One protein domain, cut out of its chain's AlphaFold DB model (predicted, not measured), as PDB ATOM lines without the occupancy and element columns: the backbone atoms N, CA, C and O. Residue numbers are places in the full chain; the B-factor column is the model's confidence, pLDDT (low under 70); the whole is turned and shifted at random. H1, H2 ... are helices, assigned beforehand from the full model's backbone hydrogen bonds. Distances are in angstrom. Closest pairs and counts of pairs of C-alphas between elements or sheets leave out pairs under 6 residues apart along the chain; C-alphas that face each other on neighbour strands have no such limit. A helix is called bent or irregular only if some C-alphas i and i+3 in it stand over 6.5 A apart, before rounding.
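Overview. This is residues 931 to 1078 of the 1083 residues of an uncharacterized protein of Fusarium odoratissimum NRRL 54006 (UniProt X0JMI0). Two long helices, H3 and H5, meet near H3's start and H5's end in a wide V; H1, in a hairpin with H2, lies beside H3, short H4 folds back on H5, and residues 1062 to 1077 stick out. The 148 printed residues, all helix by class, include five named helices, H1 to H5 in order, holding 68 residues, under half. The whole is loose, radius of gyration of the C-alphas 18.2 A, spanning 54 by 46 by 30 A.

Along the chain. H3, residues 964 to 988, runs 35.9 A from C-alpha 964 at (-26.175, 132.356, 212.431). H5, residues 1027 to 1045, runs 27.2 A to (-15.652, 140.940, 225.468). H1 is residues 931 to 942, H2 951 to 956, H4 1017 to 1022, only just irregular: C-alphas 1018 and 1021 are 6.9 A apart.

Arrangement. H3 touches H5 at a steep tilt of 64 degrees, closest C-alphas Ile 969 and Cys 1043, 6.8 A. H1 is close to H3 but not clearly touching, Ile 940 to Val 975, C-alphas 7.5 A apart. Hairpins H1 and H2, and H4 and H5, touch at Ala 937 and Glu 952, C-alphas 5.1 A, and Pro 1017 and Ser 1034, 5.0 A. Every O i to N i+4 pair is within hydrogen-bond range but in H4, 0 of 2, with 2 of 3 i+3 pairs.

Size, cuts and confidence. The printed part has no cut; the H3 to H4 link is long. pLDDT is under 70 at residues 946 to 948, 993 to 996 and 1070 to 1078.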
ATOM      1  N   LYS A 931     -18.479 119.416 213.225       88.94
ATOM      2  CA  LYS A 931     -17.529 119.198 214.333       88.94
ATOM      3  C   LYS A 931     -17.750 120.223 215.448       88.94
ATOM      4  O   LYS A 931     -17.729 119.871 216.630       88.94
ATOM      5  N   LYS A 932     -17.990 121.488 215.089       89.00
ATOM      6  CA  LYS A 932     -18.339 122.553 216.044       89.00
ATOM      7  C   LYS A 932     -19.735 122.352 216.630       89.00
ATOM      8  O   LYS A 932     -19.893 122.565 217.827       89.00
ATOM      9  N   ILE A 933     -20.711 121.912 215.833       92.06
ATOM     10  CA  ILE A 933     -22.074 121.595 216.288       92.06
ATOM     11  C   ILE A 933     -22.030 120.510 217.369       92.06
ATOM     12  O   ILE A 933     -22.505 120.753 218.476       92.06
ATOM     13  N   ALA A 934     -21.376 119.375 217.105       90.75
ATOM     14  CA  ALA A 934     -21.212 118.304 218.088       90.75
ATOM     15  C   ALA A 934     -20.442 118.767 219.345       90.75
ATOM     16  O   ALA A 934     -20.795 118.405 220.466       90.75
ATOM     17  N   SER A 935     -19.419 119.616 219.183       89.69
ATOM     18  CA  SER A 935     -18.654 120.191 220.302       89.69
ATOM     19  C   SER A 935     -19.479 121.152 221.174       89.69
ATOM     20  O   SER A 935     -19.363 121.131 222.401       89.69
ATOM     21  N   PHE A 936     -20.340 121.977 220.569       89.81
ATOM     22  CA  PHE A 936     -21.266 122.863 221.282       89.81
ATOM     23  C   PHE A 936     -22.380 122.072 221.971       89.81
ATOM     24  O   PHE A 936     -22.659 122.308 223.146       89.81
ATOM     25  N   ALA A 937     -22.993 121.117 221.267       90.44
ATOM     26  CA  ALA A 937     -24.037 120.257 221.812       90.44
ATOM     27  C   ALA A 937     -23.534 119.461 223.024       90.44
ATOM     28  O   ALA A 937     -24.239 119.390 224.027       90.44
ATOM     29  N   ARG A 938     -22.297 118.940 222.966       88.81
ATOM     30  CA  ARG A 938     -21.639 118.274 224.099       88.81
ATOM     31  C   ARG A 938     -21.447 119.223 225.282       88.81
ATOM     32  O   ARG A 938     -22.044 118.975 226.316       88.81
ATOM     33  N   GLN A 939     -20.769 120.362 225.104       87.56
ATOM     34  CA  GLN A 939     -20.563 121.346 226.186       87.56
ATOM     35  C   GLN A 939     -21.874 121.804 226.856       87.56
ATOM     36  O   GLN A 939     -21.885 122.092 228.048       87.56
ATOM     37  N   ILE A 940     -22.988 121.881 226.116       88.25
ATOM     38  CA  ILE A 940     -24.305 122.237 226.672       88.25
ATOM     39  C   ILE A 940     -24.929 121.070 227.459       88.25
ATOM     40  O   ILE A 940     -25.537 121.309 228.504       88.25
ATOM     41  N   LYS A 941     -24.762 119.825 226.990       86.75
ATOM     42  CA  LYS A 941     -25.194 118.599 227.690       86.75
ATOM     43  C   LYS A 941     -24.364 118.369 228.967       86.75
ATOM     44  O   LYS A 941     -24.950 118.143 230.021       86.75
ATOM     45  N   ASP A 942     -23.043 118.546 228.903       83.88
ATOM     46  CA  ASP A 942     -22.096 118.386 230.022       83.88
ATOM     47  C   ASP A 942     -22.400 119.324 231.212       83.88
ATOM     48  O   ASP A 942     -22.144 118.983 232.364       83.88
ATOM     49  N   LEU A 943     -22.969 120.509 230.948       81.88
ATOM     50  CA  LEU A 943     -23.373 121.477 231.979       81.88
ATOM     51  C   LEU A 943     -24.692 121.110 232.694       81.88
ATOM     52  O   LEU A 943     -25.071 121.787 233.652       81.88
ATOM     53  N   GLY A 944     -25.421 120.084 232.233       80.06
ATOM     54  CA  GLY A 944     -26.680 119.629 232.840       80.06
ATOM     55  C   GLY A 944     -27.844 120.628 232.749       80.06
ATOM     56  O   GLY A 944     -28.799 120.531 233.514       80.06
ATOM     57  N   LEU A 945     -27.772 121.610 231.842       75.81
ATOM     58  CA  LEU A 945     -28.728 122.728 231.759       75.81
ATOM     59  C   LEU A 945     -30.004 122.420 230.961       75.81
ATOM     60  O   LEU A 945     -30.929 123.233 230.954       75.81
ATOM     61  N   VAL A 946     -30.034 121.307 230.226       68.00
ATOM     62  CA  VAL A 946     -31.090 120.996 229.254       68.00
ATOM     63  C   VAL A 946     -31.517 119.539 229.384       68.00
ATOM     64  O   VAL A 946     -30.728 118.633 229.138       68.00
ATOM     65  N   THR A 947     -32.792 119.331 229.711       62.88
ATOM     66  CA  THR A 947     -33.446 118.013 229.804       62.88
ATOM     67  C   THR A 947     -34.517 117.781 228.730       62.88
ATOM     68  O   THR A 947     -35.012 116.669 228.600       62.88
ATOM     69  N   SER A 948     -34.902 118.821 227.979       69.44
ATOM     70  CA  SER A 948     -36.170 118.871 227.225       69.44
ATOM     71  C   SER A 948     -36.058 119.235 225.736       69.44
ATOM     72  O   SER A 948     -37.075 119.277 225.051       69.44
ATOM     73  N   PHE A 949     -34.856 119.482 225.206       79.06
ATOM     74  CA  PHE A 949     -34.625 119.614 223.761       79.06
ATOM     75  C   PHE A 949     -33.217 119.143 223.386       79.06
ATOM     76  O   PHE A 949     -32.301 119.228 224.204       79.06
ATOM     77  N   ASP A 950     -33.014 118.685 222.147       86.19
ATOM     78  CA  ASP A 950     -31.667 118.381 221.660       86.19
ATOM     79  C   ASP A 950     -30.970 119.643 221.106       86.19
ATOM     80  O   ASP A 950     -31.428 120.220 220.110       86.19
ATOM     81  N   PRO A 951     -29.846 120.095 221.698       87.44
ATOM     82  CA  PRO A 951     -29.102 121.233 221.173       87.44
ATOM     83  C   PRO A 951     -28.438 120.959 219.816       87.44
ATOM     84  O   PRO A 951     -28.146 121.913 219.099       87.44
ATOM     85  N   GLU A 952     -28.198 119.703 219.434       90.75
ATOM     86  CA  GLU A 952     -27.512 119.369 218.181       90.75
ATOM     87  C   GLU A 952     -28.408 119.630 216.958       90.75
ATOM     88  O   GLU A 952     -28.024 120.368 216.048       90.75
ATOM     89  N   GLN A 953     -29.647 119.131 216.982       90.38
ATOM     90  CA  GLN A 953     -30.689 119.423 215.994       90.38
ATOM     91  C   GLN A 953     -30.981 120.931 215.907       90.38
ATOM     92  O   GLN A 953     -31.079 121.483 214.806       90.38
ATOM     93  N   ALA A 954     -31.060 121.620 217.052       89.62
ATOM     94  CA  ALA A 954     -31.290 123.065 217.099       89.62
ATOM     95  C   ALA A 954     -30.153 123.866 216.432       89.62
ATOM     96  O   ALA A 954     -30.419 124.817 215.691       89.62
ATOM     97  N   LEU A 955     -28.895 123.463 216.646       92.81
ATOM     98  CA  LEU A 955     -27.717 124.072 216.023       92.81
ATOM     99  C   LEU A 955     -27.628 123.770 214.517       92.81
ATOM    100  O   LEU A 955     -27.354 124.689 213.740       92.81
ATOM    101  N   ARG A 956     -27.939 122.540 214.077       94.06
ATOM    102  CA  ARG A 956     -28.068 122.205 212.642       94.06
ATOM    103  C   ARG A 956     -29.101 123.094 211.947       94.06
ATOM    104  O   ARG A 956     -28.833 123.614 210.868       94.06
ATOM    105  N   GLY A 957     -30.227 123.378 212.606       92.69
ATOM    106  CA  GLY A 957     -31.252 124.312 212.122       92.69
ATOM    107  C   GLY A 957     -30.798 125.774 211.960       92.69
ATOM    108  O   GLY A 957     -31.535 126.588 211.394       92.69
ATOM    109  N   TRP A 958     -29.609 126.146 212.449       94.00
ATOM    110  CA  TRP A 958     -29.023 127.483 212.277       94.00
ATOM    111  C   TRP A 958     -27.856 127.520 211.282       94.00
ATOM    112  O   TRP A 958     -27.560 128.606 210.781       94.00
ATOM    113  N   SER A 959     -27.220 126.381 210.989       93.50
ATOM    114  CA  SER A 959     -26.063 126.308 210.088       93.50
ATOM    115  C   SER A 959     -26.406 126.801 208.679       93.50
ATOM    116  O   SER A 959     -27.436 126.454 208.094       93.50
ATOM    117  N   ASN A 960     -25.529 127.644 208.138       89.94
ATOM    118  CA  ASN A 960     -25.641 128.304 206.842       89.94
ATOM    119  C   ASN A 960     -26.925 129.142 206.657       89.94
ATOM    120  O   ASN A 960     -27.332 129.403 205.522       89.94
ATOM    121  N   LYS A 961     -27.563 129.609 207.743       93.06
ATOM    122  CA  LYS A 961     -28.745 130.493 207.694       93.06
ATOM    123  C   LYS A 961     -28.397 131.947 208.055       93.06
ATOM    124  O   LYS A 961     -27.488 132.186 208.846       93.06
ATOM    125  N   PRO A 962     -29.162 132.946 207.572       92.19
ATOM    126  CA  PRO A 962     -28.997 134.327 208.017       92.19
ATOM    127  C   PRO A 962     -29.087 134.467 209.545       92.19
ATOM    128  O   PRO A 962     -29.926 133.838 210.203       92.19
ATOM    129  N   TRP A 963     -28.257 135.349 210.099       91.62
ATOM    130  CA  TRP A 963     -28.091 135.631 211.530       91.62
ATOM    131  C   TRP A 963     -27.453 134.503 212.362       91.62
ATOM    132  O   TRP A 963     -27.478 134.596 213.586       91.62
ATOM    133  N   GLU A 964     -26.854 133.476 211.750       93.38
ATOM    134  CA  GLU A 964     -26.175 132.356 212.431       93.38
ATOM    135  C   GLU A 964     -25.236 132.811 213.566       93.38
ATOM    136  O   GLU A 964     -25.495 132.503 214.732       93.38
ATOM    137  N   GLY A 965     -24.235 133.653 213.275       92.12
ATOM    138  CA  GLY A 965     -23.322 134.191 214.294       92.12
ATOM    139  C   GLY A 965     -24.035 134.960 215.417       92.12
ATOM    140  O   GLY A 965     -23.655 134.879 216.585       92.12
ATOM    141  N   SER A 966     -25.139 135.647 215.099       92.38
ATOM    142  CA  SER A 966     -25.953 136.380 216.086       92.38
ATOM    143  C   SER A 966     -26.740 135.454 217.016       92.38
ATOM    144  O   SER A 966     -26.989 135.810 218.169       92.38
ATOM    145  N   ARG A 967     -27.124 134.261 216.540       93.38
ATOM    146  CA  ARG A 967     -27.747 133.216 217.366       93.38
ATOM    147  C   ARG A 967     -26.703 132.551 218.265       93.38
ATOM    148  O   ARG A 967     -26.971 132.374 219.449       93.38
ATOM    149  N   VAL A 968     -25.501 132.281 217.743       93.25
ATOM    150  CA  VAL A 968     -24.379 131.691 218.501       93.25
ATOM    151  C   VAL A 968     -23.958 132.570 219.686       93.25
ATOM    152  O   VAL A 968     -23.888 132.063 220.803       93.25
ATOM    153  N   ILE A 969     -23.764 133.886 219.500       93.88
ATOM    154  CA  ILE A 969     -23.448 134.797 220.622       93.88
ATOM    155  C   ILE A 969     -24.550 134.764 221.692       93.88
ATOM    156  O   ILE A 969     -24.261 134.584 222.874       93.88
ATOM    157  N   ARG A 970     -25.826 134.859 221.292       92.69
ATOM    158  CA  ARG A 970     -26.958 134.821 222.235       92.69
ATOM    159  C   ARG A 970     -27.103 133.482 222.951       92.69
ATOM    160  O   ARG A 970     -27.544 133.469 224.097       92.69
ATOM    161  N   LEU A 971     -26.745 132.372 222.305       92.56
ATOM    162  CA  LEU A 971     -26.694 131.062 222.947       92.56
ATOM    163  C   LEU A 971     -25.612 131.046 224.033       92.56
ATOM    164  O   LEU A 971     -25.922 130.693 225.165       92.56
ATOM    165  N   ILE A 972     -24.397 131.515 223.733       92.75
ATOM    166  CA  ILE A 972     -23.294 131.607 224.706       92.75
ATOM    167  C   ILE A 972     -23.683 132.484 225.908       92.75
ATOM    168  O   ILE A 972     -23.502 132.068 227.049       92.75
ATOM    169  N   GLU A 973     -24.285 133.656 225.685       92.12
ATOM    170  CA  GLU A 973     -24.750 134.526 226.777       92.12
ATOM    171  C   GLU A 973     -25.893 133.925 227.617       92.12
ATOM    172  O   GLU A 973     -26.040 134.264 228.795       92.12
ATOM    173  N   ARG A 974     -26.765 133.108 227.013       91.75
ATOM    174  CA  ARG A 974     -27.870 132.435 227.716       91.75
ATOM    175  C   ARG A 974     -27.358 131.250 228.524       91.75
ATOM    176  O   ARG A 974     -27.692 131.150 229.697       91.75
ATOM    177  N   VAL A 975     -26.499 130.426 227.924       91.44
ATOM    178  CA  VAL A 975     -25.808 129.318 228.595       91.44
ATOM    179  C   VAL A 975     -24.987 129.851 229.766       91.44
ATOM    180  O   VAL A 975     -25.161 129.364 230.869       91.44
ATOM    181  N   ALA A 976     -24.204 130.922 229.594       91.56
ATOM    182  CA  ALA A 976     -23.432 131.519 230.688       91.56
ATOM    183  C   ALA A 976     -24.309 131.975 231.874       91.56
ATOM    184  O   ALA A 976     -23.961 131.721 233.027       91.56
ATOM    185  N   ARG A 977     -25.460 132.608 231.606       91.62
ATOM    186  CA  ARG A 977     -26.422 133.003 232.652       91.62
ATOM    187  C   ARG A 977     -27.067 131.791 233.332       91.62
ATOM    188  O   ARG A 977     -27.175 131.780 234.553       91.62
ATOM    189  N   ALA A 978     -27.432 130.762 232.571       91.06
ATOM    190  CA  ALA A 978     -27.984 129.521 233.110       91.06
ATOM    191  C   ALA A 978     -26.951 128.731 233.943       91.06
ATOM    192  O   ALA A 978     -27.292 128.250 235.018       91.06
ATOM    193  N   THR A 979     -25.681 128.677 233.524       91.19
ATOM    194  CA  THR A 979     -24.571 128.097 234.302       91.19
ATOM    195  C   THR A 979     -24.362 128.840 235.622       91.19
ATOM    196  O   THR A 979     -24.188 128.206 236.659       91.19
ATOM    197  N   GLN A 980     -24.397 130.178 235.611       91.75
ATOM    198  CA  GLN A 980     -24.244 130.981 236.828       91.75
ATOM    199  C   GLN A 980     -25.444 130.828 237.778       91.75
ATOM    200  O   GLN A 980     -25.258 130.770 238.992       91.75
ATOM    201  N   TRP A 981     -26.661 130.704 237.239       90.62
ATOM    202  CA  TRP A 981     -27.849 130.378 238.031       90.62
ATOM    203  C   TRP A 981     -27.774 128.969 238.632       90.62
ATOM    204  O   TRP A 981     -28.031 128.811 239.822       90.62
ATOM    205  N   LYS A 982     -27.340 127.962 237.859       88.69
ATOM    206  CA  LYS A 982     -27.117 126.605 238.375       88.69
ATOM    207  C   LYS A 982     -26.092 126.602 239.516       88.69
ATOM    208  O   LYS A 982     -26.389 126.044 240.563       88.69
ATOM    209  N   TRP A 983     -24.964 127.304 239.372       90.19
ATOM    210  CA  TRP A 983     -23.994 127.478 240.464       90.19
ATOM    211  C   TRP A 983     -24.656 128.102 241.705       90.19
ATOM    212  O   TRP A 983     -24.465 127.608 242.813       90.19
ATOM    213  N   TYR A 984     -25.492 129.135 241.547       90.06
ATOM    214  CA  TYR A 984     -26.210 129.734 242.680       90.06
ATOM    215  C   TYR A 984     -27.147 128.731 243.369       90.06
ATOM    216  O   TYR A 984     -27.157 128.654 244.596       90.06
ATOM    217  N   GLN A 985     -27.891 127.924 242.605       89.19
ATOM    218  CA  GLN A 985     -28.736 126.867 243.165       89.19
ATOM    219  C   GLN A 985     -27.906 125.805 243.897       89.19
ATOM    220  O   GLN A 985     -28.172 125.533 245.065       89.19
ATOM    221  N   ASP A 986     -26.875 125.258 243.249       88.44
ATOM    222  CA  ASP A 986     -26.006 124.227 243.820       88.44
ATOM    223  C   ASP A 986     -25.371 124.713 245.142       88.44
ATOM    224  O   ASP A 986     -25.482 124.039 246.166       88.44
ATOM    225  N   GLN A 987     -24.792 125.923 245.149       88.19
ATOM    226  CA  GLN A 987     -24.044 126.491 246.279       88.19
ATOM    227  C   GLN A 987     -24.921 127.062 247.407       88.19
ATOM    228  O   GLN A 987     -24.552 126.931 248.574       88.19
ATOM    229  N   HIS A 988     -26.039 127.727 247.092       87.44
ATOM    230  CA  HIS A 988     -26.818 128.510 248.070       87.44
ATOM    231  C   HIS A 988     -28.239 128.002 248.334       87.44
ATOM    232  O   HIS A 988     -28.859 128.473 249.285       87.44
ATOM    233  N   VAL A 989     -28.758 127.059 247.539       87.12
ATOM    234  CA  VAL A 989     -30.095 126.470 247.742       87.12
ATOM    235  C   VAL A 989     -29.993 124.992 248.121       87.12
ATOM    236  O   VAL A 989     -30.608 124.569 249.092       87.12
ATOM    237  N   SER A 990     -29.175 124.220 247.402       84.50
ATOM    238  CA  SER A 990     -29.006 122.774 247.612       84.50
ATOM    239  C   SER A 990     -27.845 122.405 248.545       84.50
ATOM    240  O   SER A 990     -27.635 121.221 248.806       84.50
ATOM    241  N   GLY A 991     -27.036 123.377 248.990       74.25
ATOM    242  CA  GLY A 991     -25.867 123.155 249.860       74.25
ATOM    243  C   GLY A 991     -24.778 122.241 249.271       74.25
ATOM    244  O   GLY A 991     -23.912 121.752 249.993       74.25
ATOM    245  N   SER A 992     -24.823 121.979 247.966       70.94
ATOM    246  CA  SER A 992     -24.011 120.978 247.283       70.94
ATOM    247  C   SER A 992     -22.728 121.596 246.730       70.94
ATOM    248  O   SER A 992     -22.768 122.408 245.806       70.94
ATOM    249  N   GLN A 993     -21.567 121.145 247.216       60.69
ATOM    250  CA  GLN A 993     -20.266 121.431 246.591       60.69
ATOM    251  C   GLN A 993     -20.090 120.611 245.296       60.69
ATOM    252  O   GLN A 993     -19.244 119.719 245.191       60.69
ATOM    253  N   ALA A 994     -20.947 120.879 244.310       57.78
ATOM    254  CA  ALA A 994     -21.020 120.116 243.076       57.78
ATOM    255  C   ALA A 994     -19.688 120.166 242.311       57.78
ATOM    256  O   ALA A 994     -19.146 121.233 242.030       57.78
ATOM    257  N   HIS A 995     -19.177 118.991 241.939       56.28
ATOM    258  CA  HIS A 995     -17.904 118.833 241.227       56.28
ATOM    259  C   HIS A 995     -17.973 119.257 239.739       56.28
ATOM    260  O   HIS A 995     -17.025 119.064 238.977       56.28
ATOM    261  N   THR A 996     -19.096 119.836 239.299       61.06
ATOM    262  CA  THR A 996     -19.297 120.366 237.948       61.06
ATOM    263  C   THR A 996     -18.449 121.609 237.700       61.06
ATOM    264  O   THR A 996     -18.603 122.632 238.362       61.06
ATOM    265  N   GLN A 997     -17.598 121.563 236.673       71.56
ATOM    266  CA  GLN A 997     -16.875 122.746 236.214       71.56
ATOM    267  C   GLN A 997     -17.858 123.724 235.549       71.56
ATOM    268  O   GLN A 997     -18.307 123.481 234.428       71.56
ATOM    269  N   TYR A 998     -18.159 124.846 236.211       88.12
ATOM    270  CA  TYR A 998     -19.039 125.923 235.721       88.12
ATOM    271  C   TYR A 998     -18.411 126.726 234.562       88.12
ATOM    272  O   TYR A 998     -18.171 127.935 234.641       88.12
ATOM    273  N   THR A 999     -18.083 126.028 233.477       88.81
ATOM    274  CA  THR A 999     -17.394 126.561 232.301       88.81
ATOM    275  C   THR A 999     -18.291 127.495 231.492       88.81
ATOM    276  O   THR A 999     -19.508 127.322 231.407       88.81
ATOM    277  N   ARG A1000     -17.686 128.512 230.869       90.00
ATOM    278  CA  ARG A1000     -18.355 129.318 229.847       90.00
ATOM    279  C   ARG A1000     -18.131 128.665 228.485       90.00
ATOM    280  O   ARG A1000     -16.988 128.442 228.086       90.00
ATOM    281  N   LEU A1001     -19.225 128.429 227.764       89.88
ATOM    282  CA  LEU A1001     -19.217 127.967 226.377       89.88
ATOM    283  C   LEU A1001     -18.309 128.871 225.523       89.88
ATOM    284  O   LEU A1001     -18.480 130.092 225.503       89.88
ATOM    285  N   ARG A1002     -17.306 128.281 224.863       84.50
ATOM    286  CA  ARG A1002     -16.276 129.037 224.130       84.50
ATOM    287  C   ARG A1002     -16.810 129.567 222.799       84.50
ATOM    288  O   ARG A1002     -17.617 128.913 222.145       84.50
ATOM    289  N   LEU A1003     -16.313 130.723 222.358       85.62
ATOM    290  CA  LEU A1003     -16.566 131.209 220.998       85.62
ATOM    291  C   LEU A1003     -15.990 130.244 219.946       85.62
ATOM    292  O   LEU A1003     -14.902 129.701 220.158       85.62
ATOM    293  N   PRO A1004     -16.634 130.092 218.774       83.38
ATOM    294  CA  PRO A1004     -15.974 129.507 217.617       83.38
ATOM    295  C   PRO A1004     -14.805 130.407 217.198       83.38
ATOM    296  O   PRO A1004     -14.989 131.616 217.032       83.38
ATOM    297  N   SER A1005     -13.630 129.824 216.949       71.06
ATOM    298  CA  SER A1005     -12.480 130.536 216.359       71.06
ATOM    299  C   SER A1005     -12.883 131.321 215.102       71.06
ATOM    300  O   SER A1005     -12.526 132.491 214.970       71.06
ATOM    301  N   GLY A1006     -13.748 130.694 214.294       70.44
ATOM    302  CA  GLY A1006     -14.393 131.192 213.075       70.44
ATOM    303  C   GLY A1006     -15.109 132.549 213.126       70.44
ATOM    304  O   GLY A1006     -15.416 133.093 212.072       70.44
ATOM    305  N   LEU A1007     -15.455 133.075 214.308       83.00
ATOM    306  CA  LEU A1007     -16.444 134.154 214.429       83.00
ATOM    307  C   LEU A1007     -15.809 135.533 214.674       83.00
ATOM    308  O   LEU A1007     -15.601 135.912 215.830       83.00
ATOM    309  N   SER A1008     -15.497 136.282 213.611       82.19
ATOM    310  CA  SER A1008     -14.988 137.665 213.696       82.19
ATOM    311  C   SER A1008     -15.874 138.594 214.531       82.19
ATOM    312  O   SER A1008     -17.084 138.393 214.647       82.19
ATOM    313  N   VAL A1009     -15.289 139.659 215.084       83.94
ATOM    314  CA  VAL A1009     -16.072 140.756 215.674       83.94
ATOM    315  C   VAL A1009     -16.866 141.443 214.551       83.94
ATOM    316  O   VAL A1009     -16.267 141.817 213.542       83.94
ATOM    317  N   PRO A1010     -18.199 141.606 214.669       84.81
ATOM    318  CA  PRO A1010     -18.993 142.226 213.616       84.81
ATOM    319  C   PRO A1010     -18.699 143.726 213.499       84.81
ATOM    320  O   PRO A1010     -18.352 144.391 214.481       84.81
ATOM    321  N   SER A1011     -18.905 144.272 212.301       81.62
ATOM    322  CA  SER A1011     -18.863 145.714 212.056       81.62
ATOM    323  C   SER A1011     -19.869 146.465 212.937       81.62
ATOM    324  O   SER A1011     -20.955 145.968 213.256       81.62
ATOM    325  N   ALA A1012     -19.498 147.679 213.346       78.50
ATOM    326  CA  ALA A1012     -20.434 148.603 213.972       78.50
ATOM    327  C   ALA A1012     -21.347 149.213 212.889       78.50
ATOM    328  O   ALA A1012     -20.837 149.605 211.838       78.50
ATOM    329  N   PRO A1013     -22.668 149.323 213.113       83.81
ATOM    330  CA  PRO A1013     -23.511 150.213 212.321       83.81
ATOM    331  C   PRO A1013     -23.021 151.658 212.477       83.81
ATOM    332  O   PRO A1013     -22.741 152.084 213.597       83.81
ATOM    333  N   THR A1014     -22.944 152.424 211.385       84.75
ATOM    334  CA  THR A1014     -22.431 153.810 211.434       84.75
ATOM    335  C   THR A1014     -23.344 154.742 212.241       84.75
ATOM    336  O   THR A1014     -22.872 155.698 212.852       84.75
ATOM    337  N   VAL A1015     -24.647 154.450 212.299       83.50
ATOM    338  CA  VAL A1015     -25.578 155.121 213.216       83.50
ATOM    339  C   VAL A1015     -25.662 154.329 214.519       83.50
ATOM    340  O   VAL A1015     -26.118 153.185 214.548       83.50
ATOM    341  N   LEU A1016     -25.206 154.957 215.606       79.88
ATOM    342  CA  LEU A1016     -25.277 154.419 216.965       79.88
ATOM    343  C   LEU A1016     -26.736 154.347 217.462       79.88
ATOM    344  O   LEU A1016     -27.566 155.133 217.001       79.88
ATOM    345  N   PRO A1017     -27.074 153.457 218.419       83.25
ATOM    346  CA  PRO A1017     -28.462 153.213 218.830       83.25
ATOM    347  C   PRO A1017     -29.207 154.479 219.264       83.25
ATOM    348  O   PRO A1017     -30.308 154.745 218.781       83.25
ATOM    349  N   PHE A1018     -28.563 155.313 220.083       76.56
ATOM    350  CA  PHE A1018     -29.128 156.570 220.568       76.56
ATOM    351  C   PHE A1018     -29.281 157.646 219.481       76.56
ATOM    352  O   PHE A1018     -30.047 158.574 219.678       76.56
ATOM    353  N   HIS A1019     -28.617 157.547 218.324       79.12
ATOM    354  CA  HIS A1019     -28.843 158.480 217.208       79.12
ATOM    355  C   HIS A1019     -30.081 158.119 216.373       79.12
ATOM    356  O   HIS A1019     -30.523 158.913 215.547       79.12
ATOM    357  N   THR A1020     -30.670 156.932 216.553       83.88
ATOM    358  CA  THR A1020     -31.736 156.463 215.651       83.88
ATOM    359  C   THR A1020     -33.019 157.294 215.704       83.88
ATOM    360  O   THR A1020     -33.727 157.334 214.702       83.88
ATOM    361  N   PHE A1021     -33.293 158.023 216.797       79.50
ATOM    362  CA  PHE A1021     -34.462 158.908 216.885       79.50
ATOM    363  C   PHE A1021     -34.384 160.129 215.952       79.50
ATOM    364  O   PHE A1021     -35.414 160.731 215.663       79.50
ATOM    365  N   THR A1022     -33.197 160.495 215.445       79.94
ATOM    366  CA  THR A1022     -33.054 161.590 214.465       79.94
ATOM    367  C   THR A1022     -33.312 161.140 213.023       79.94
ATOM    368  O   THR A1022     -33.219 161.954 212.104       79.94
ATOM    369  N   CYS A1023     -33.584 159.850 212.797       82.31
ATOM    370  CA  CYS A1023     -33.708 159.240 211.474       82.31
ATOM    371  C   CYS A1023     -35.095 158.581 211.299       82.31
ATOM    372  O   CYS A1023     -35.558 157.906 212.217       82.31
ATOM    373  N   PRO A1024     -35.749 158.687 210.124       84.31
ATOM    374  CA  PRO A1024     -37.043 158.052 209.851       84.31
ATOM    375  C   PRO A1024     -36.879 156.538 209.597       84.31
ATOM    376  O   PRO A1024     -36.992 156.050 208.473       84.31
ATOM    377  N   LEU A1025     -36.565 155.796 210.659       85.56
ATOM    378  CA  LEU A1025     -36.305 154.353 210.666       85.56
ATOM    379  C   LEU A1025     -37.480 153.586 211.270       85.56
ATOM    380  O   LEU A1025     -38.129 154.070 212.196       85.56
ATOM    381  N   SER A1026     -37.730 152.354 210.815       85.62
ATOM    382  CA  SER A1026     -38.775 151.543 211.440       85.62
ATOM    383  C   SER A1026     -38.324 150.992 212.796       85.62
ATOM    384  O   SER A1026     -37.143 150.724 213.026       85.62
ATOM    385  N   ALA A1027     -39.284 150.713 213.684       85.50
ATOM    386  CA  ALA A1027     -39.015 150.086 214.984       85.50
ATOM    387  C   ALA A1027     -38.275 148.732 214.880       85.50
ATOM    388  O   ALA A1027     -37.599 148.315 215.824       85.50
ATOM    389  N   LYS A1028     -38.364 148.044 213.729       87.56
ATOM    390  CA  LYS A1028     -37.565 146.848 213.431       87.56
ATOM    391  C   LYS A1028     -36.090 147.211 213.257       87.56
ATOM    392  O   LYS A1028     -35.239 146.570 213.865       87.56
ATOM    393  N   ASP A1029     -35.796 148.228 212.455       88.12
ATOM    394  CA  ASP A1029     -34.430 148.602 212.076       88.12
ATOM    395  C   ASP A1029     -33.685 149.191 213.278       88.12
ATOM    396  O   ASP A1029     -32.583 148.745 213.590       88.12
ATOM    397  N   ILE A1030     -34.353 150.066 214.042       88.50
ATOM    398  CA  ILE A1030     -33.892 150.576 215.346       88.50
ATOM    399  C   ILE A1030     -33.492 149.410 216.264       88.50
ATOM    400  O   ILE A1030     -32.354 149.326 216.729       88.50
ATOM    401  N   ARG A1031     -34.398 148.440 216.460       88.06
ATOM    402  CA  ARG A1031     -34.150 147.263 217.305       88.06
ATOM    403  C   ARG A1031     -32.976 146.415 216.806       88.06
ATOM    404  O   ARG A1031     -32.262 145.836 217.626       88.06
ATOM    405  N   VAL A1032     -32.759 146.321 215.493       88.75
ATOM    406  CA  VAL A1032     -31.617 145.595 214.917       88.75
ATOM    407  C   VAL A1032     -30.307 146.374 215.103       88.75
ATOM    408  O   VAL A1032     -29.301 145.743 215.430       88.75
ATOM    409  N   ILE A1033     -30.298 147.707 214.986       88.88
ATOM    410  CA  ILE A1033     -29.123 148.560 215.259       88.88
ATOM    411  C   ILE A1033     -28.659 148.393 216.713       88.88
ATOM    412  O   ILE A1033     -27.481 148.104 216.951       88.88
ATOM    413  N   SER A1034     -29.571 148.481 217.686       86.88
ATOM    414  CA  SER A1034     -29.251 148.259 219.107       86.88
ATOM    415  C   SER A1034     -28.724 146.841 219.349       86.88
ATOM    416  O   SER A1034     -27.697 146.647 220.000       86.88
ATOM    417  N   GLN A1035     -29.367 145.833 218.749       87.19
ATOM    418  CA  GLN A1035     -28.927 144.440 218.851       87.19
ATOM    419  C   GLN A1035     -27.559 144.182 218.206       87.19
ATOM    420  O   GLN A1035     -26.810 143.353 218.719       87.19
ATOM    421  N   ARG A1036     -27.212 144.870 217.112       87.88
ATOM    422  CA  ARG A1036     -25.902 144.758 216.453       87.88
ATOM    423  C   ARG A1036     -24.786 145.331 217.312       87.88
ATOM    424  O   ARG A1036     -23.768 144.665 217.480       87.88
ATOM    425  N   ASN A1037     -25.006 146.504 217.903       86.69
ATOM    426  CA  ASN A1037     -24.055 147.113 218.830       86.69
ATOM    427  C   ASN A1037     -23.832 146.225 220.067       86.69
ATOM    428  O   ASN A1037     -22.685 145.917 220.388       86.69
ATOM    429  N   GLY A1038     -24.903 145.697 220.675       85.56
ATOM    430  CA  GLY A1038     -24.796 144.727 221.771       85.56
ATOM    431  C   GLY A1038     -24.001 143.470 221.390       85.56
ATOM    432  O   GLY A1038     -23.026 143.134 222.054       85.56
ATOM    433  N   ILE A1039     -24.336 142.818 220.269       89.38
ATOM    434  CA  ILE A1039     -23.628 141.613 219.793       89.38
ATOM    435  C   ILE A1039     -22.149 141.898 219.483       89.38
ATOM    436  O   ILE A1039     -21.303 141.038 219.738       89.38
ATOM    437  N   ARG A1040     -21.812 143.092 218.973       87.50
ATOM    438  CA  ARG A1040     -20.419 143.519 218.765       87.50
ATOM    439  C   ARG A1040     -19.657 143.594 220.084       87.50
ATOM    440  O   ARG A1040     -18.558 143.045 220.164       87.50
ATOM    441  N   ILE A1041     -20.241 144.228 221.103       83.75
ATOM    442  CA  ILE A1041     -19.652 144.322 222.446       83.75
ATOM    443  C   ILE A1041     -19.464 142.915 223.020       83.75
ATOM    444  O   ILE A1041     -18.335 142.545 223.324       83.75
ATOM    445  N   SER A1042     -20.512 142.082 223.050       88.44
ATOM    446  CA  SER A1042     -20.439 140.707 223.564       88.44
ATOM    447  C   SER A1042     -19.377 139.859 222.857       88.44
ATOM    448  O   SER A1042     -18.588 139.195 223.523       88.44
ATOM    449  N   CYS A1043     -19.301 139.900 221.519       88.56
ATOM    450  CA  CYS A1043     -18.272 139.182 220.757       88.56
ATOM    451  C   CYS A1043     -16.855 139.691 221.079       88.56
ATOM    452  O   CYS A1043     -15.929 138.893 221.198       88.56
ATOM    453  N   SER A1044     -16.692 141.004 221.279       83.88
ATOM    454  CA  SER A1044     -15.412 141.608 221.666       83.88
ATOM    455  C   SER A1044     -15.003 141.181 223.079       83.88
ATOM    456  O   SER A1044     -13.905 140.669 223.269       83.88
ATOM    457  N   THR A1045     -15.900 141.307 224.064       83.75
ATOM    458  CA  THR A1045     -15.652 140.940 225.468       83.75
ATOM    459  C   THR A1045     -15.362 139.449 225.635       83.75
ATOM    460  O   THR A1045     -14.426 139.088 226.341       83.75
ATOM    461  N   LEU A1046     -16.103 138.575 224.945       85.50
ATOM    462  CA  LEU A1046     -15.891 137.121 224.964       85.50
ATOM    463  C   LEU A1046     -14.566 136.676 224.307       85.50
ATOM    464  O   LEU A1046     -14.206 135.505 224.425       85.50
ATOM    465  N   ARG A1047     -13.841 137.581 223.629       80.81
ATOM    466  CA  ARG A1047     -12.497 137.354 223.064       80.81
ATOM    467  C   ARG A1047     -11.354 137.878 223.946       80.81
ATOM    468  O   ARG A1047     -10.198 137.642 223.605       80.81
ATOM    469  N   LEU A1048     -11.634 138.581 225.048       78.31
ATOM    470  CA  LEU A1048     -10.590 139.205 225.871       78.31
ATOM    471  C   LEU A1048      -9.835 138.166 226.727       78.31
ATOM    472  O   LEU A1048     -10.473 137.365 227.410       78.31
ATOM    473  N   PRO A1049      -8.486 138.194 226.762       71.88
ATOM    474  CA  PRO A1049      -7.678 137.138 227.383       71.88
ATOM    475  C   PRO A1049      -7.742 137.112 228.918       71.88
ATOM    476  O   PRO A1049      -7.356 136.118 229.523       71.88
ATOM    477  N   TRP A1050      -8.232 138.181 229.555       77.69
ATOM    478  CA  TRP A1050      -8.457 138.226 231.005       77.69
ATOM    479  C   TRP A1050      -9.753 137.530 231.443       77.69
ATOM    480  O   TRP A1050      -9.949 137.308 232.638       77.69
ATOM    481  N   LEU A1051     -10.659 137.208 230.511       80.81
ATOM    482  CA  LEU A1051     -11.946 136.605 230.842       80.81
ATOM    483  C   LEU A1051     -11.739 135.115 231.198       80.81
ATOM    484  O   LEU A1051     -11.307 134.345 230.337       80.81
ATOM    485  N   PRO A1052     -12.041 134.670 232.436       84.56
ATOM    486  CA  PRO A1052     -11.739 133.309 232.883       84.56
ATOM    487  C   PRO A1052     -12.532 132.263 232.093       84.56
ATOM    488  O   PRO A1052     -13.607 132.554 231.576       84.56
ATOM    489  N   SER A1053     -12.050 131.020 232.026       85.19
ATOM    490  CA  SER A1053     -12.741 129.923 231.322       85.19
ATOM    491  C   SER A1053     -14.061 129.491 231.980       85.19
ATOM    492  O   SER A1053     -14.883 128.843 231.330       85.19
ATOM    493  N   THR A1054     -14.288 129.862 233.239       89.56
ATOM    494  CA  THR A1054     -15.551 129.703 233.968       89.56
ATOM    495  C   THR A1054     -16.425 130.951 233.883       89.56
ATOM    496  O   THR A1054     -15.969 132.045 233.533       89.56
ATOM    497  N   VAL A1055     -17.706 130.807 234.226       90.56
ATOM    498  CA  VAL A1055     -18.532 131.961 234.614       90.56
ATOM    499  C   VAL A1055     -18.016 132.555 235.936       90.56
ATOM    500  O   VAL A1055     -17.168 131.959 236.603       90.56
ATOM    501  N   TYR A1056     -18.482 133.748 236.304       88.69
ATOM    502  CA  TYR A1056     -18.140 134.324 237.608       88.69
ATOM    503  C   TYR A1056     -18.954 133.649 238.721       88.69
ATOM    504  O   TYR A1056     -20.129 133.351 238.484       88.69
ATOM    505  N   PRO A1057     -18.376 133.442 239.921       86.81
ATOM    506  CA  PRO A1057     -19.139 132.963 241.067       86.81
ATOM    507  C   PRO A1057     -20.329 133.902 241.320       86.81
ATOM    508  O   PRO A1057     -20.178 135.124 241.199       86.81
ATOM    509  N   PRO A1058     -21.520 133.368 241.619       88.88
ATOM    510  CA  PRO A1058     -22.658 134.192 241.986       88.88
ATOM    511  C   PRO A1058     -22.440 134.817 243.380       88.88
ATOM    512  O   PRO A1058     -21.706 134.253 244.197       88.88
ATOM    513  N   PRO A1059     -23.063 135.971 243.676       85.56
ATOM    514  CA  PRO A1059     -23.069 136.518 245.026       85.56
ATOM    515  C   PRO A1059     -23.897 135.629 245.975       85.56
ATOM    516  O   PRO A1059     -24.798 134.920 245.513       85.56
ATOM    517  N   PRO A1060     -23.645 135.691 247.295       85.88
ATOM    518  CA  PRO A1060     -24.511 135.056 248.283       85.88
ATOM    519  C   PRO A1060     -25.925 135.668 248.277       85.88
ATOM    520  O   PRO A1060     -26.098 136.807 247.826       85.88
ATOM    521  N   PRO A1061     -26.939 134.951 248.801       86.62
ATOM    522  CA  PRO A1061     -28.272 135.508 249.011       86.62
ATOM    523  C   PRO A1061     -28.215 136.800 249.852       86.62
ATOM    524  O   PRO A1061     -27.436 136.874 250.808       86.62
ATOM    525  N   PRO A1062     -29.030 137.821 249.525       84.44
ATOM    526  CA  PRO A1062     -29.041 139.089 250.249       84.44
ATOM    527  C   PRO A1062     -29.555 138.914 251.683       84.44
ATOM    528  O   PRO A1062     -30.588 138.284 251.904       84.44
ATOM    529  N   ASN A1063     -28.860 139.510 252.654       83.06
ATOM    530  CA  ASN A1063     -29.228 139.457 254.068       83.06
ATOM    531  C   ASN A1063     -28.799 140.754 254.793       83.06
ATOM    532  O   ASN A1063     -27.605 141.053 254.793       83.06
ATOM    533  N   PRO A1064     -29.716 141.537 255.399       84.75
ATOM    534  CA  PRO A1064     -31.178 141.488 255.258       84.75
ATOM    535  C   PRO A1064     -31.682 142.196 253.983       84.75
ATOM    536  O   PRO A1064     -32.886 142.241 253.733       84.75
ATOM    537  N   HIS A1065     -30.792 142.815 253.197       84.06
ATOM    538  CA  HIS A1065     -31.147 143.709 252.089       84.06
ATOM    539  C   HIS A1065     -30.362 143.392 250.811       84.06
ATOM    540  O   HIS A1065     -29.208 142.964 250.857       84.06
ATOM    541  N   LEU A1066     -30.988 143.632 249.654       83.06
ATOM    542  CA  LEU A1066     -30.340 143.522 248.349       83.06
ATOM    543  C   LEU A1066     -29.625 144.834 248.004       83.06
ATOM    544  O   LEU A1066     -30.255 145.812 247.606       83.06
ATOM    545  N   ASN A1067     -28.299 144.840 248.125       76.81
ATOM    546  CA  ASN A1067     -27.465 145.993 247.790       76.81
ATOM    547  C   ASN A1067     -27.308 146.130 246.263       76.81
ATOM    548  O   ASN A1067     -26.383 145.577 245.667       76.81
ATOM    549  N   ILE A1068     -28.221 146.863 245.618       76.50
ATOM    550  CA  ILE A1068     -28.196 147.106 244.168       76.50
ATOM    551  C   ILE A1068     -27.176 148.205 243.831       76.50
ATOM    552  O   ILE A1068     -27.466 149.397 243.920       76.50
ATOM    553  N   GLY A1069     -25.980 147.803 243.398       73.81
ATOM    554  CA  GLY A1069     -24.996 148.714 242.809       73.81
ATOM    555  C   GLY A1069     -25.298 148.998 241.336       73.81
ATOM    556  O   GLY A1069     -25.101 148.125 240.491       73.81
ATOM    557  N   TYR A1070     -25.734 150.217 241.004       63.59
ATOM    558  CA  TYR A1070     -25.850 150.656 239.610       63.59
ATOM    559  C   TYR A1070     -24.484 151.100 239.071       63.59
ATOM    560  O   TYR A1070     -23.996 152.183 239.390       63.59
ATOM    561  N   VAL A1071     -23.872 150.257 238.238       55.75
ATOM    562  CA  VAL A1071     -22.688 150.611 237.445       55.75
ATOM    563  C   VAL A1071     -23.154 150.981 236.038       55.75
ATOM    564  O   VAL A1071     -23.435 150.096 235.229       55.75
ATOM    565  N   SER A1072     -23.234 152.281 235.745       50.75
ATOM    566  CA  SER A1072     -23.309 152.743 234.355       50.75
ATOM    567  C   SER A1072     -21.961 152.551 233.663       50.75
ATOM    568  O   SER A1072     -20.902 152.639 234.287       50.75
ATOM    569  N   SER A1073     -22.019 152.339 232.354       50.12
ATOM    570  CA  SER A1073     -20.919 152.626 231.446       50.12
ATOM    571  C   SER A1073     -21.448 153.645 230.451       50.12
ATOM    572  O   SER A1073     -22.298 153.307 229.623       50.12
ATOM    573  N   ASP A1074     -20.974 154.882 230.556       51.34
ATOM    574  CA  ASP A1074     -21.387 155.974 229.678       51.34
ATOM    575  C   ASP A1074     -20.750 155.711 228.307       51.34
ATOM    576  O   ASP A1074     -19.609 156.081 228.029       51.34
ATOM    577  N   PHE A1075     -21.444 154.930 227.476       45.78
ATOM    578  CA  PHE A1075     -20.861 154.333 226.279       45.78
ATOM    579  C   PHE A1075     -20.467 155.431 225.282       45.78
ATOM    580  O   PHE A1075     -21.312 156.187 224.803       45.78
ATOM    581  N   ASN A1076     -19.166 155.520 224.987       47.19
ATOM    582  CA  ASN A1076     -18.537 156.630 224.259       47.19
ATOM    583  C   ASN A1076     -18.788 158.020 224.898       47.19
ATOM    584  O   ASN A1076     -18.925 159.007 224.179       47.19
ATOM    585  N   ASN A1077     -18.876 158.091 226.232       49.09
ATOM    586  CA  ASN A1077     -19.204 159.282 227.032       49.09
ATOM    587  C   ASN A1077     -20.529 159.971 226.634       49.09
ATOM    588  O   ASN A1077     -20.707 161.163 226.882       49.09
ATOM    589  N   HIS A1078     -21.463 159.254 225.997       49.78
ATOM    590  CA  HIS A1078     -22.677 159.868 225.466       49.78
ATOM    591  C   HIS A1078     -23.851 159.800 226.465       49.78
ATOM    592  O   HIS A1078     -24.295 158.698 226.790       49.78
TER     593      HIS A1078